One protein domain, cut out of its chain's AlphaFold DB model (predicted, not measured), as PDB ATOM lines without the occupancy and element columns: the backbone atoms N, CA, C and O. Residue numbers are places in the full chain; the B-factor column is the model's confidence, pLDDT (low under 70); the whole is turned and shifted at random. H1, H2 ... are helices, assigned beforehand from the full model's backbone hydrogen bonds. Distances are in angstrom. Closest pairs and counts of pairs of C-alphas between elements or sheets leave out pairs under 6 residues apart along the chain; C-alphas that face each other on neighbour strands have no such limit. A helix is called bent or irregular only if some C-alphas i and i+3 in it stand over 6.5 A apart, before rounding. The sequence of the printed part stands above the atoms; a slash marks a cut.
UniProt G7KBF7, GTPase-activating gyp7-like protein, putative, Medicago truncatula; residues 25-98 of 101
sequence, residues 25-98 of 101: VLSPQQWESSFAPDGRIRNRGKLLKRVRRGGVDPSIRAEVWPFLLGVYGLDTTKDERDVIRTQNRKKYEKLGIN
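What this domain is: This is residues 25 to 98 of the 101 residues of the protein "GTPase-activating gyp7-like protein, putative" of Medicago truncatula (UniProt G7KBF7). Three short helices, H1, H2 and H3, form a small body with their links, with few contacts between the helices, and the longest helix, H4, runs out of it as an arm whose far part, residues 89 to 98, sticks out free. The printed part has 74 residues with four named helices in the order H1, H2, H3, H4 and no named strand; the class is all helix. The whole is only just loose, close to compact, with a radius of gyration of the C-alphas of 13.7 A, and elongated, spanning 41 by 25 by 18 A.

Where its parts are: Find C-alpha 28 at (99.077, 145.257, 154.723); there H1 begins, residues 28 to 32. Go on to H2, residues 44 to 54, 15.4 A from first to last C-alpha, and to H3, residues 58 to 68, 14.4 A. H3 is irregular: C-alphas 59 and 62 are 7.3 A apart. H4, residues 78 to 96, runs 26.7 A from C-alpha 78 at (109.354, 146.281, 167.867) to C-alpha 96 at (110.799, 119.821, 171.051).

How they stand to each other: Look first at H1 and H3, which only just touch, with 3 pairs of C-alphas within 8 A; the closest C-alphas are those of Pro 28 and Ile 60, 6.0 A apart. H2 and H3 are near each other, with 6 pairs of C-alphas within 10 A. H1 and H2 are only just apart, their closest C-alphas 8.5 A from each other. H4 is apart from H1, H2 and H3. In H1, H2 and H4 every O i to N i+4 pair is within hydrogen-bond range; in H3 3 of 7 are, beside 5 of 8 O i to N i+3 pairs.

The domain as a whole: The C-alphas farthest apart are those of Ser 33 and Asn 98, 41.9 A. The printed part has no cut. The link from H1 to H2 is long, that from H2 to H3 tight, that from H3 to H4 short. Mean pLDDT of the printed part is 83.5; residues 96 to 98 are under 70.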
ATOM      1  N   VAL A  25      88.902 143.212 153.945       79.69
ATOM      2  CA  VAL A  25      89.953 142.605 154.766       79.69
ATOM      3  C   VAL A  25      90.980 143.666 155.145       79.69
ATOM      4  O   VAL A  25      91.203 144.623 154.397       79.69
ATOM      5  N   LEU A  26      91.575 143.527 156.328       82.88
ATOM      6  CA  LEU A  26      92.676 144.392 156.734       82.88
ATOM      7  C   LEU A  26      93.842 144.192 155.755       82.88
ATOM      8  O   LEU A  26      94.416 143.108 155.734       82.88
ATOM      9  N   SER A  27      94.156 145.209 154.949       84.06
ATOM     10  CA  SER A  27      95.281 145.157 154.011       84.06
ATOM     11  C   SER A  27      96.617 145.422 154.723       84.06
ATOM     12  O   SER A  27      96.616 146.076 155.773       84.06
ATOM     13  N   PRO A  28      97.756 144.996 154.147       84.94
ATOM     14  CA  PRO A  28      99.077 145.257 154.723       84.94
ATOM     15  C   PRO A  28      99.344 146.746 154.968       84.94
ATOM     16  O   PRO A  28      99.716 147.155 156.060       84.94
ATOM     17  N   GLN A  29      98.995 147.585 153.997       86.00
ATOM     18  CA  GLN A  29      99.175 149.034 154.092       86.00
ATOM     19  C   GLN A  29      98.357 149.661 155.239       86.00
ATOM     20  O   GLN A  29      98.801 150.582 155.925       86.00
ATOM     21  N   GLN A  30      97.144 149.145 155.485       84.69
ATOM     22  CA  GLN A  30      96.309 149.575 156.612       84.69
ATOM     23  C   GLN A  30      96.847 149.079 157.954       84.69
ATOM     24  O   GLN A  30      96.635 149.739 158.975       84.69
ATOM     25  N   TRP A  31      97.481 147.910 157.958       86.88
ATOM     26  CA  TRP A  31      98.142 147.348 159.124       86.88
ATOM     27  C   TRP A  31      99.349 148.194 159.520       86.88
ATOM     28  O   TRP A  31      99.378 148.685 160.645       86.88
ATOM     29  N   GLU A  32     100.243 148.498 158.580       84.81
ATOM     30  CA  GLU A  32     101.389 149.395 158.786       84.81
ATOM     31  C   GLU A  32     100.951 150.776 159.291       84.81
ATOM     32  O   GLU A  32     101.465 151.276 160.287       84.81
ATOM     33  N   SER A  33      99.894 151.341 158.697       85.38
ATOM     34  CA  SER A  33      99.318 152.628 159.121       85.38
ATOM     35  C   SER A  33      98.680 152.603 160.521       85.38
ATOM     36  O   SER A  33      98.282 153.645 161.045       85.38
ATOM     37  N   SER A  34      98.485 151.420 161.115       83.19
ATOM     38  CA  SER A  34      97.929 151.276 162.467       83.19
ATOM     39  C   SER A  34      98.994 151.404 163.560       83.19
ATOM     40  O   SER A  34      98.635 151.601 164.731       83.19
ATOM     41  N   PHE A  35     100.273 151.316 163.189       83.94
ATOM     42  CA  PHE A  35     101.393 151.513 164.095       83.94
ATOM     43  C   PHE A  35     101.707 152.998 164.271       83.94
ATOM     44  O   PHE A  35     101.553 153.815 163.363       83.94
ATOM     45  N   ALA A  36     102.114 153.353 165.481       83.31
ATOM     46  CA  ALA A  36     102.719 154.635 165.785       83.31
ATOM     47  C   ALA A  36     104.233 154.595 165.475       83.31
ATOM     48  O   ALA A  36     104.795 153.510 165.297       83.31
ATOM     49  N   PRO A  37     104.907 155.762 165.399       80.31
ATOM     50  CA  PRO A  37     106.344 155.834 165.111       80.31
ATOM     51  C   PRO A  37     107.219 155.078 166.121       80.31
ATOM     52  O   PRO A  37     108.322 154.664 165.793       80.31
ATOM     53  N   ASP A  38     106.710 154.866 167.336       77.19
ATOM     54  CA  ASP A  38     107.343 154.087 168.403       77.19
ATOM     55  C   ASP A  38     107.176 152.559 168.233       77.19
ATOM     56  O   ASP A  38     107.646 151.775 169.057       77.19
ATOM     57  N   GLY A  39     106.491 152.110 167.175       77.25
ATOM     58  CA  GLY A  39     106.236 150.698 166.892       77.25
ATOM     59  C   GLY A  39     105.079 150.084 167.687       77.25
ATOM     60  O   GLY A  39     104.863 148.866 167.577       77.25
ATOM     61  N   ARG A  40     104.323 150.893 168.445       82.50
ATOM     62  CA  ARG A  40     103.132 150.469 169.202       82.50
ATOM     63  C   ARG A  40     101.854 150.587 168.380       82.50
ATOM     64  O   ARG A  40     101.763 151.381 167.443       82.50
ATOM     65  N   ILE A  41     100.818 149.825 168.736       84.00
ATOM     66  CA  ILE A  41      99.523 149.904 168.047       84.00
ATOM     67  C   ILE A  41      98.700 151.049 168.639       84.00
ATOM     68  O   ILE A  41      98.170 150.960 169.745       84.00
ATOM     69  N   ARG A  42      98.511 152.114 167.854       79.06
ATOM     70  CA  ARG A  42      97.869 153.355 168.323       79.06
ATOM     71  C   ARG A  42      96.398 153.174 168.708       79.06
ATOM     72  O   ARG A  42      95.897 153.864 169.585       79.06
ATOM     73  N   ASN A  43      95.674 152.275 168.033       80.62
ATOM     74  CA  ASN A  43      94.227 152.104 168.210       80.62
ATOM     75  C   ASN A  43      93.799 150.628 168.280       80.62
ATOM     76  O   ASN A  43      93.223 150.080 167.334       80.62
ATOM     77  N   ARG A  44      94.006 150.012 169.447       80.06
ATOM     78  CA  ARG A  44      93.676 148.604 169.754       80.06
ATOM     79  C   ARG A  44      92.224 148.235 169.432       80.06
ATOM     80  O   ARG A  44      91.954 147.315 168.663       80.06
ATOM     81  N   GLY A  45      91.274 149.011 169.957       82.62
ATOM     82  CA  GLY A  45      89.844 148.753 169.761       82.62
ATOM     83  C   GLY A  45      89.402 148.888 168.301       82.62
ATOM     84  O   GLY A  45      88.592 148.099 167.812       82.62
ATOM     85  N   LYS A  46      89.970 149.852 167.565       84.00
ATOM     86  CA  LYS A  46      89.665 150.062 166.141       84.00
ATOM     87  C   LYS A  46      90.168 148.899 165.291       84.00
ATOM     88  O   LYS A  46      89.449 148.452 164.396       84.00
ATOM     89  N   LEU A  47      91.367 148.408 165.595       84.19
ATOM     90  CA  LEU A  47      91.978 147.271 164.924       84.19
ATOM     91  C   LEU A  47      91.159 145.992 165.143       84.19
ATOM     92  O   LEU A  47      90.703 145.396 164.168       84.19
ATOM     93  N   LEU A  48      90.878 145.622 166.396       84.50
ATOM     94  CA  LEU A  48      90.107 144.411 166.712       84.50
ATOM     95  C   LEU A  48      88.696 144.455 166.118       84.50
ATOM     96  O   LEU A  48      88.224 143.476 165.543       84.50
ATOM     97  N   LYS A  49      88.031 145.615 166.171       86.50
ATOM     98  CA  LYS A  49      86.712 145.810 165.549       86.50
ATOM     99  C   LYS A  49      86.760 145.630 164.031       86.50
ATOM    100  O   LYS A  49      85.778 145.168 163.450       86.50
ATOM    101  N   ARG A  50      87.870 145.992 163.380       83.19
ATOM    102  CA  ARG A  50      88.072 145.797 161.938       83.19
ATOM    103  C   ARG A  50      88.344 144.329 161.618       83.19
ATOM    104  O   ARG A  50      87.641 143.782 160.775       83.19
ATOM    105  N   VAL A  51      89.257 143.688 162.346       85.94
ATOM    106  CA  VAL A  51      89.562 142.254 162.214       85.94
ATOM    107  C   VAL A  51      88.307 141.405 162.419       85.94
ATOM    108  O   VAL A  51      87.994 140.565 161.583       85.94
ATOM    109  N   ARG A  52      87.510 141.683 163.456       82.12
ATOM    110  CA  ARG A  52      86.255 140.965 163.731       82.12
ATOM    111  C   ARG A  52      85.212 141.111 162.615       82.12
ATOM    112  O   ARG A  52      84.412 140.208 162.410       82.12
ATOM    113  N   ARG A  53      85.174 142.255 161.923       81.88
ATOM    114  CA  ARG A  53      84.151 142.565 160.903       81.88
ATOM    115  C   ARG A  53      84.559 142.193 159.479       81.88
ATOM    116  O   ARG A  53      83.682 141.940 158.659       81.88
ATOM    117  N   GLY A  54      85.850 142.259 159.168       83.00
ATOM    118  CA  GLY A  54      86.377 142.082 157.811       83.00
ATOM    119  C   GLY A  54      87.400 140.962 157.666       83.00
ATOM    120  O   GLY A  54      87.683 140.546 156.551       83.00
ATOM    121  N   GLY A  55      87.926 140.430 158.769       85.25
ATOM    122  CA  GLY A  55      89.018 139.464 158.749       85.25
ATOM    123  C   GLY A  55      90.379 140.100 158.464       85.25
ATOM    124  O   GLY A  55      90.541 141.324 158.428       85.25
ATOM    125  N   VAL A  56      91.369 139.230 158.283       87.56
ATOM    126  CA  VAL A  56      92.776 139.581 158.059       87.56
ATOM    127  C   VAL A  56      93.209 139.032 156.706       87.56
ATOM    128  O   VAL A  56      92.951 137.851 156.423       87.56
ATOM    129  N   ASP A  57      93.858 139.877 155.903       86.81
ATOM    130  CA  ASP A  57      94.480 139.457 154.649       86.81
ATOM    131  C   ASP A  57      95.513 138.346 154.917       86.81
ATOM    132  O   ASP A  57      96.287 138.471 155.870       86.81
ATOM    133  N   PRO A  58      95.527 137.249 154.134       85.50
ATOM    134  CA  PRO A  58      96.439 136.128 154.354       85.50
ATOM    135  C   PRO A  58      97.908 136.535 154.496       85.50
ATOM    136  O   PRO A  58      98.606 135.951 155.323       85.50
ATOM    137  N   SER A  59      98.343 137.566 153.768       87.19
ATOM    138  CA  SER A  59      99.737 138.014 153.712       87.19
ATOM    139  C   SER A  59     100.240 138.552 155.053       87.19
ATOM    140  O   SER A  59     101.396 138.351 155.401       87.19
ATOM    141  N   ILE A  60      99.366 139.184 155.847       87.75
ATOM    142  CA  ILE A  60      99.727 139.767 157.153       87.75
ATOM    143  C   ILE A  60      99.299 138.918 158.347       87.75
ATOM    144  O   ILE A  60      99.526 139.305 159.492       87.75
ATOM    145  N   ARG A  61      98.656 137.764 158.131       87.00
ATOM    146  CA  ARG A  61      98.192 136.921 159.247       87.00
ATOM    147  C   ARG A  61      99.325 136.524 160.177       87.00
ATOM    148  O   ARG A  61      99.123 136.554 161.386       87.00
ATOM    149  N   ALA A  62     100.495 136.215 159.621       86.25
ATOM    150  CA  ALA A  62     101.680 135.855 160.392       86.25
ATOM    151  C   ALA A  62     102.091 136.950 161.390       86.25
ATOM    152  O   ALA A  62     102.560 136.640 162.481       86.25
ATOM    153  N   GLU A  63     101.865 138.220 161.049       85.94
ATOM    154  CA  GLU A  63     102.175 139.355 161.919       85.94
ATOM    155  C   GLU A  63     101.032 139.700 162.866       85.94
ATOM    156  O   GLU A  63     101.267 140.009 164.029       85.94
ATOM    157  N   VAL A  64      99.787 139.642 162.387       87.69
ATOM    158  CA  VAL A  64      98.603 140.043 163.156       87.69
ATOM    159  C   VAL A  64      98.244 139.005 164.222       87.69
ATOM    160  O   VAL A  64      97.831 139.366 165.325       87.69
ATOM    161  N   TRP A  65      98.375 137.712 163.917       88.44
ATOM    162  CA  TRP A  65      97.953 136.628 164.809       88.44
ATOM    163  C   TRP A  65      98.651 136.632 166.169       88.44
ATOM    164  O   TRP A  65      97.936 136.515 167.161       88.44
ATOM    165  N   PRO A  66      99.977 136.828 166.277       88.50
ATOM    166  CA  PRO A  66     100.639 136.967 167.572       88.50
ATOM    167  C   PRO A  66     100.003 138.020 168.496       88.50
ATOM    168  O   PRO A  66      99.935 137.804 169.704       88.50
ATOM    169  N   PHE A  67      99.464 139.118 167.951       86.12
ATOM    170  CA  PHE A  67      98.735 140.122 168.738       86.12
ATOM    171  C   PHE A  67      97.323 139.669 169.122       86.12
ATOM    172  O   PHE A  67      96.850 139.980 170.211       86.12
ATOM    173  N   LEU A  68      96.634 138.939 168.240       86.19
ATOM    174  CA  LEU A  68      95.295 138.402 168.521       86.19
ATOM    175  C   LEU A  68      95.326 137.258 169.541       86.19
ATOM    176  O   LEU A  68      94.379 137.100 170.305       86.19
ATOM    177  N   LEU A  69      96.404 136.476 169.541       87.12
ATOM    178  CA  LEU A  69      96.629 135.351 170.447       87.12
ATOM    179  C   LEU A  69      97.186 135.790 171.810       87.12
ATOM    180  O   LEU A  69      97.314 134.963 172.704       87.12
ATOM    181  N   GLY A  70      97.538 137.070 171.970       85.19
ATOM    182  CA  GLY A  70      98.133 137.590 173.202       85.19
ATOM    183  C   GLY A  70      99.601 137.203 173.405       85.19
ATOM    184  O   GLY A  70     100.123 137.378 174.500       85.19
ATOM    185  N   VAL A  71     100.282 136.704 172.365       86.06
ATOM    186  CA  VAL A  71     101.734 136.450 172.396       86.06
ATOM    187  C   VAL A  71     102.497 137.773 172.464       86.06
ATOM    188  O   VAL A  71     103.487 137.883 173.182       86.06
ATOM    189  N   TYR A  72     102.026 138.779 171.725       86.44
ATOM    190  CA  TYR A  72     102.538 140.144 171.801       86.44
ATOM    191  C   TYR A  72     101.538 141.045 172.510       86.44
ATOM    192  O   TYR A  72     100.361 141.102 172.147       86.44
ATOM    193  N   GLY A  73     102.028 141.811 173.485       81.25
ATOM    194  CA  GLY A  73     101.265 142.914 174.048       81.25
ATOM    195  C   GLY A  73     101.057 143.998 172.990       81.25
ATOM    196  O   GLY A  73     101.969 144.343 172.243       81.25
ATOM    197  N   LEU A  74      99.858 144.568 172.920       77.62
ATOM    198  CA  LEU A  74      99.517 145.609 171.936       77.62
ATOM    199  C   LEU A  74     100.307 146.921 172.139       77.62
ATOM    200  O   LEU A  74     100.359 147.756 171.234       77.62
ATOM    201  N   ASP A  75     100.939 147.058 173.305       78.75
ATOM    202  CA  ASP A  75     101.738 148.212 173.723       78.75
ATOM    203  C   ASP A  75     103.249 147.940 173.607       78.75
ATOM    204  O   ASP A  75     104.064 148.798 173.947       78.75
ATOM    205  N   THR A  76     103.615 146.746 173.126       80.56
ATOM    206  CA  THR A  76     105.016 146.346 172.980       80.56
ATOM    207  C   THR A  76     105.664 147.034 171.792       80.56
ATOM    208  O   THR A  76     105.048 147.189 170.727       80.56
ATOM    209  N   THR A  77     106.917 147.441 171.964       85.44
ATOM    210  CA  THR A  77     107.728 147.996 170.874       85.44
ATOM    211  C   THR A  77     108.229 146.885 169.955       85.44
ATOM    212  O   THR A  77     108.101 145.691 170.236       85.44
ATOM    213  N   LYS A  78     108.792 147.261 168.804       83.12
ATOM    214  CA  LYS A  78     109.354 146.281 167.867       83.12
ATOM    215  C   LYS A  78     110.489 145.471 168.508       83.12
ATOM    216  O   LYS A  78     110.536 144.262 168.295       83.12
ATOM    217  N   ASP A  79     111.328 146.113 169.315       84.50
ATOM    218  CA  ASP A  79     112.464 145.475 169.987       84.50
ATOM    219  C   ASP A  79     112.009 144.452 171.034       84.50
ATOM    220  O   ASP A  79     112.479 143.316 171.045       84.50
ATOM    221  N   GLU A  80     111.008 144.797 171.850       85.56
ATOM    222  CA  GLU A  80     110.410 143.864 172.814       85.56
ATOM    223  C   GLU A  80     109.816 142.632 172.117       85.56
ATOM    224  O   GLU A  80     109.980 141.501 172.585       85.56
ATOM    225  N   ARG A  81     109.169 142.820 170.957       86.69
ATOM    226  CA  ARG A  81     108.628 141.705 170.162       86.69
ATOM    227  C   ARG A  81     109.717 140.775 169.642       86.69
ATOM    228  O   ARG A  81     109.488 139.565 169.586       86.69
ATOM    229  N   ASP A  82     110.881 141.305 169.277       87.00
ATOM    230  CA  ASP A  82     111.994 140.491 168.784       87.00
ATOM    231  C   ASP A  82     112.646 139.669 169.907       87.00
ATOM    232  O   ASP A  82     112.949 138.480 169.733       87.00
ATOM    233  N   VAL A  83     112.727 140.240 171.113       89.56
ATOM    234  CA  VAL A  83     113.130 139.508 172.322       89.56
ATOM    235  C   VAL A  83     112.153 138.368 172.613       89.56
ATOM    236  O   VAL A  83     112.585 137.221 172.758       89.56
ATOM    237  N   ILE A  84     110.841 138.638 172.622       87.88
ATOM    238  CA  ILE A  84     109.805 137.610 172.836       87.88
ATOM    239  C   ILE A  84     109.897 136.519 171.762       87.88
ATOM    240  O   ILE A  84     109.787 135.330 172.065       87.88
ATOM    241  N   ARG A  85     110.137 136.892 170.501       88.12
ATOM    242  CA  ARG A  85     110.303 135.938 169.397       88.12
ATOM    243  C   ARG A  85     111.500 135.017 169.630       88.12
ATOM    244  O   ARG A  85     111.375 133.803 169.460       88.12
ATOM    245  N   THR A  86     112.630 135.578 170.048       89.06
ATOM    246  CA  THR A  86     113.853 134.822 170.344       89.06
ATOM    247  C   THR A  86     113.672 133.914 171.559       89.06
ATOM    248  O   THR A  86     114.070 132.749 171.529       89.06
ATOM    249  N   GLN A  87     113.022 134.407 172.614       89.88
ATOM    250  CA  GLN A  87     112.713 133.627 173.813       89.88
ATOM    251  C   GLN A  87     111.765 132.466 173.508       89.88
ATOM    252  O   GLN A  87     112.035 131.333 173.904       89.88
ATOM    253  N   ASN A  88     110.689 132.724 172.759       86.44
ATOM    254  CA  ASN A  88     109.745 131.688 172.352       86.44
ATOM    255  C   ASN A  88     110.427 130.629 171.488       86.44
ATOM    256  O   ASN A  88     110.228 129.446 171.741       86.44
ATOM    257  N   ARG A  89     111.285 131.021 170.534       86.88
ATOM    258  CA  ARG A  89     112.070 130.072 169.730       86.88
ATOM    259  C   ARG A  89     112.893 129.131 170.614       86.88
ATOM    260  O   ARG A  89     112.707 127.923 170.525       86.88
ATOM    261  N   LYS A  90     113.701 129.680 171.529       88.62
ATOM    262  CA  LYS A  90     114.516 128.886 172.468       88.62
ATOM    263  C   LYS A  90     113.662 127.975 173.356       88.62
ATOM    264  O   LYS A  90     114.038 126.841 173.642       88.62
ATOM    265  N   LYS A  91     112.499 128.462 173.801       86.62
ATOM    266  CA  LYS A  91     111.556 127.683 174.613       86.62
ATOM    267  C   LYS A  91     110.982 126.504 173.828       86.62
ATOM    268  O   LYS A  91     110.957 125.399 174.359       86.62
ATOM    269  N   TYR A  92     110.544 126.720 172.589       83.31
ATOM    270  CA  TYR A  92     110.018 125.652 171.737       83.31
ATOM    271  C   TYR A  92     111.100 124.652 171.326       83.31
ATOM    272  O   TYR A  92     110.821 123.459 171.331       83.31
ATOM    273  N   GLU A  93     112.330 125.098 171.059       85.06
ATOM    274  CA  GLU A  93     113.480 124.206 170.844       85.06
ATOM    275  C   GLU A  93     113.692 123.301 172.063       85.06
ATOM    276  O   GLU A  93     113.714 122.080 171.935       85.06
ATOM    277  N   LYS A  94     113.722 123.874 173.272       83.69
ATOM    278  CA  LYS A  94     113.879 123.104 174.516       83.69
ATOM    279  C   LYS A  94     112.746 122.095 174.755       83.69
ATOM    280  O   LYS A  94     112.995 121.030 175.309       83.69
ATOM    281  N   LEU A  95     111.514 122.427 174.365       80.94
ATOM    282  CA  LEU A  95     110.359 121.530 174.490       80.94
ATOM    283  C   LEU A  95     110.346 120.436 173.409       80.94
ATOM    284  O   LEU A  95     109.954 119.309 173.695       80.94
ATOM    285  N   GLY A  96     110.787 120.748 172.186       64.88
ATOM    286  CA  GLY A  96     110.799 119.821 171.051       64.88
ATOM    287  C   GLY A  96     111.910 118.770 171.104       64.88
ATOM    288  O   GLY A  96     111.731 117.673 170.584       64.88
ATOM    289  N   ILE A  97     113.025 119.048 171.790       57.88
ATOM    290  CA  ILE A  97     114.151 118.103 171.920       57.88
ATOM    291  C   ILE A  97     113.810 116.905 172.838       57.88
ATOM    292  O   ILE A  97     114.488 115.887 172.790       57.88
ATOM    293  N   ASN A  98     112.723 116.965 173.616       51.44
ATOM    294  CA  ASN A  98     112.334 115.906 174.562       51.44
ATOM    295  C   ASN A  98     111.246 114.945 174.041       51.44
ATOM    296  O   ASN A  98     110.629 114.236 174.829       51.44
TER     297      ASN A  98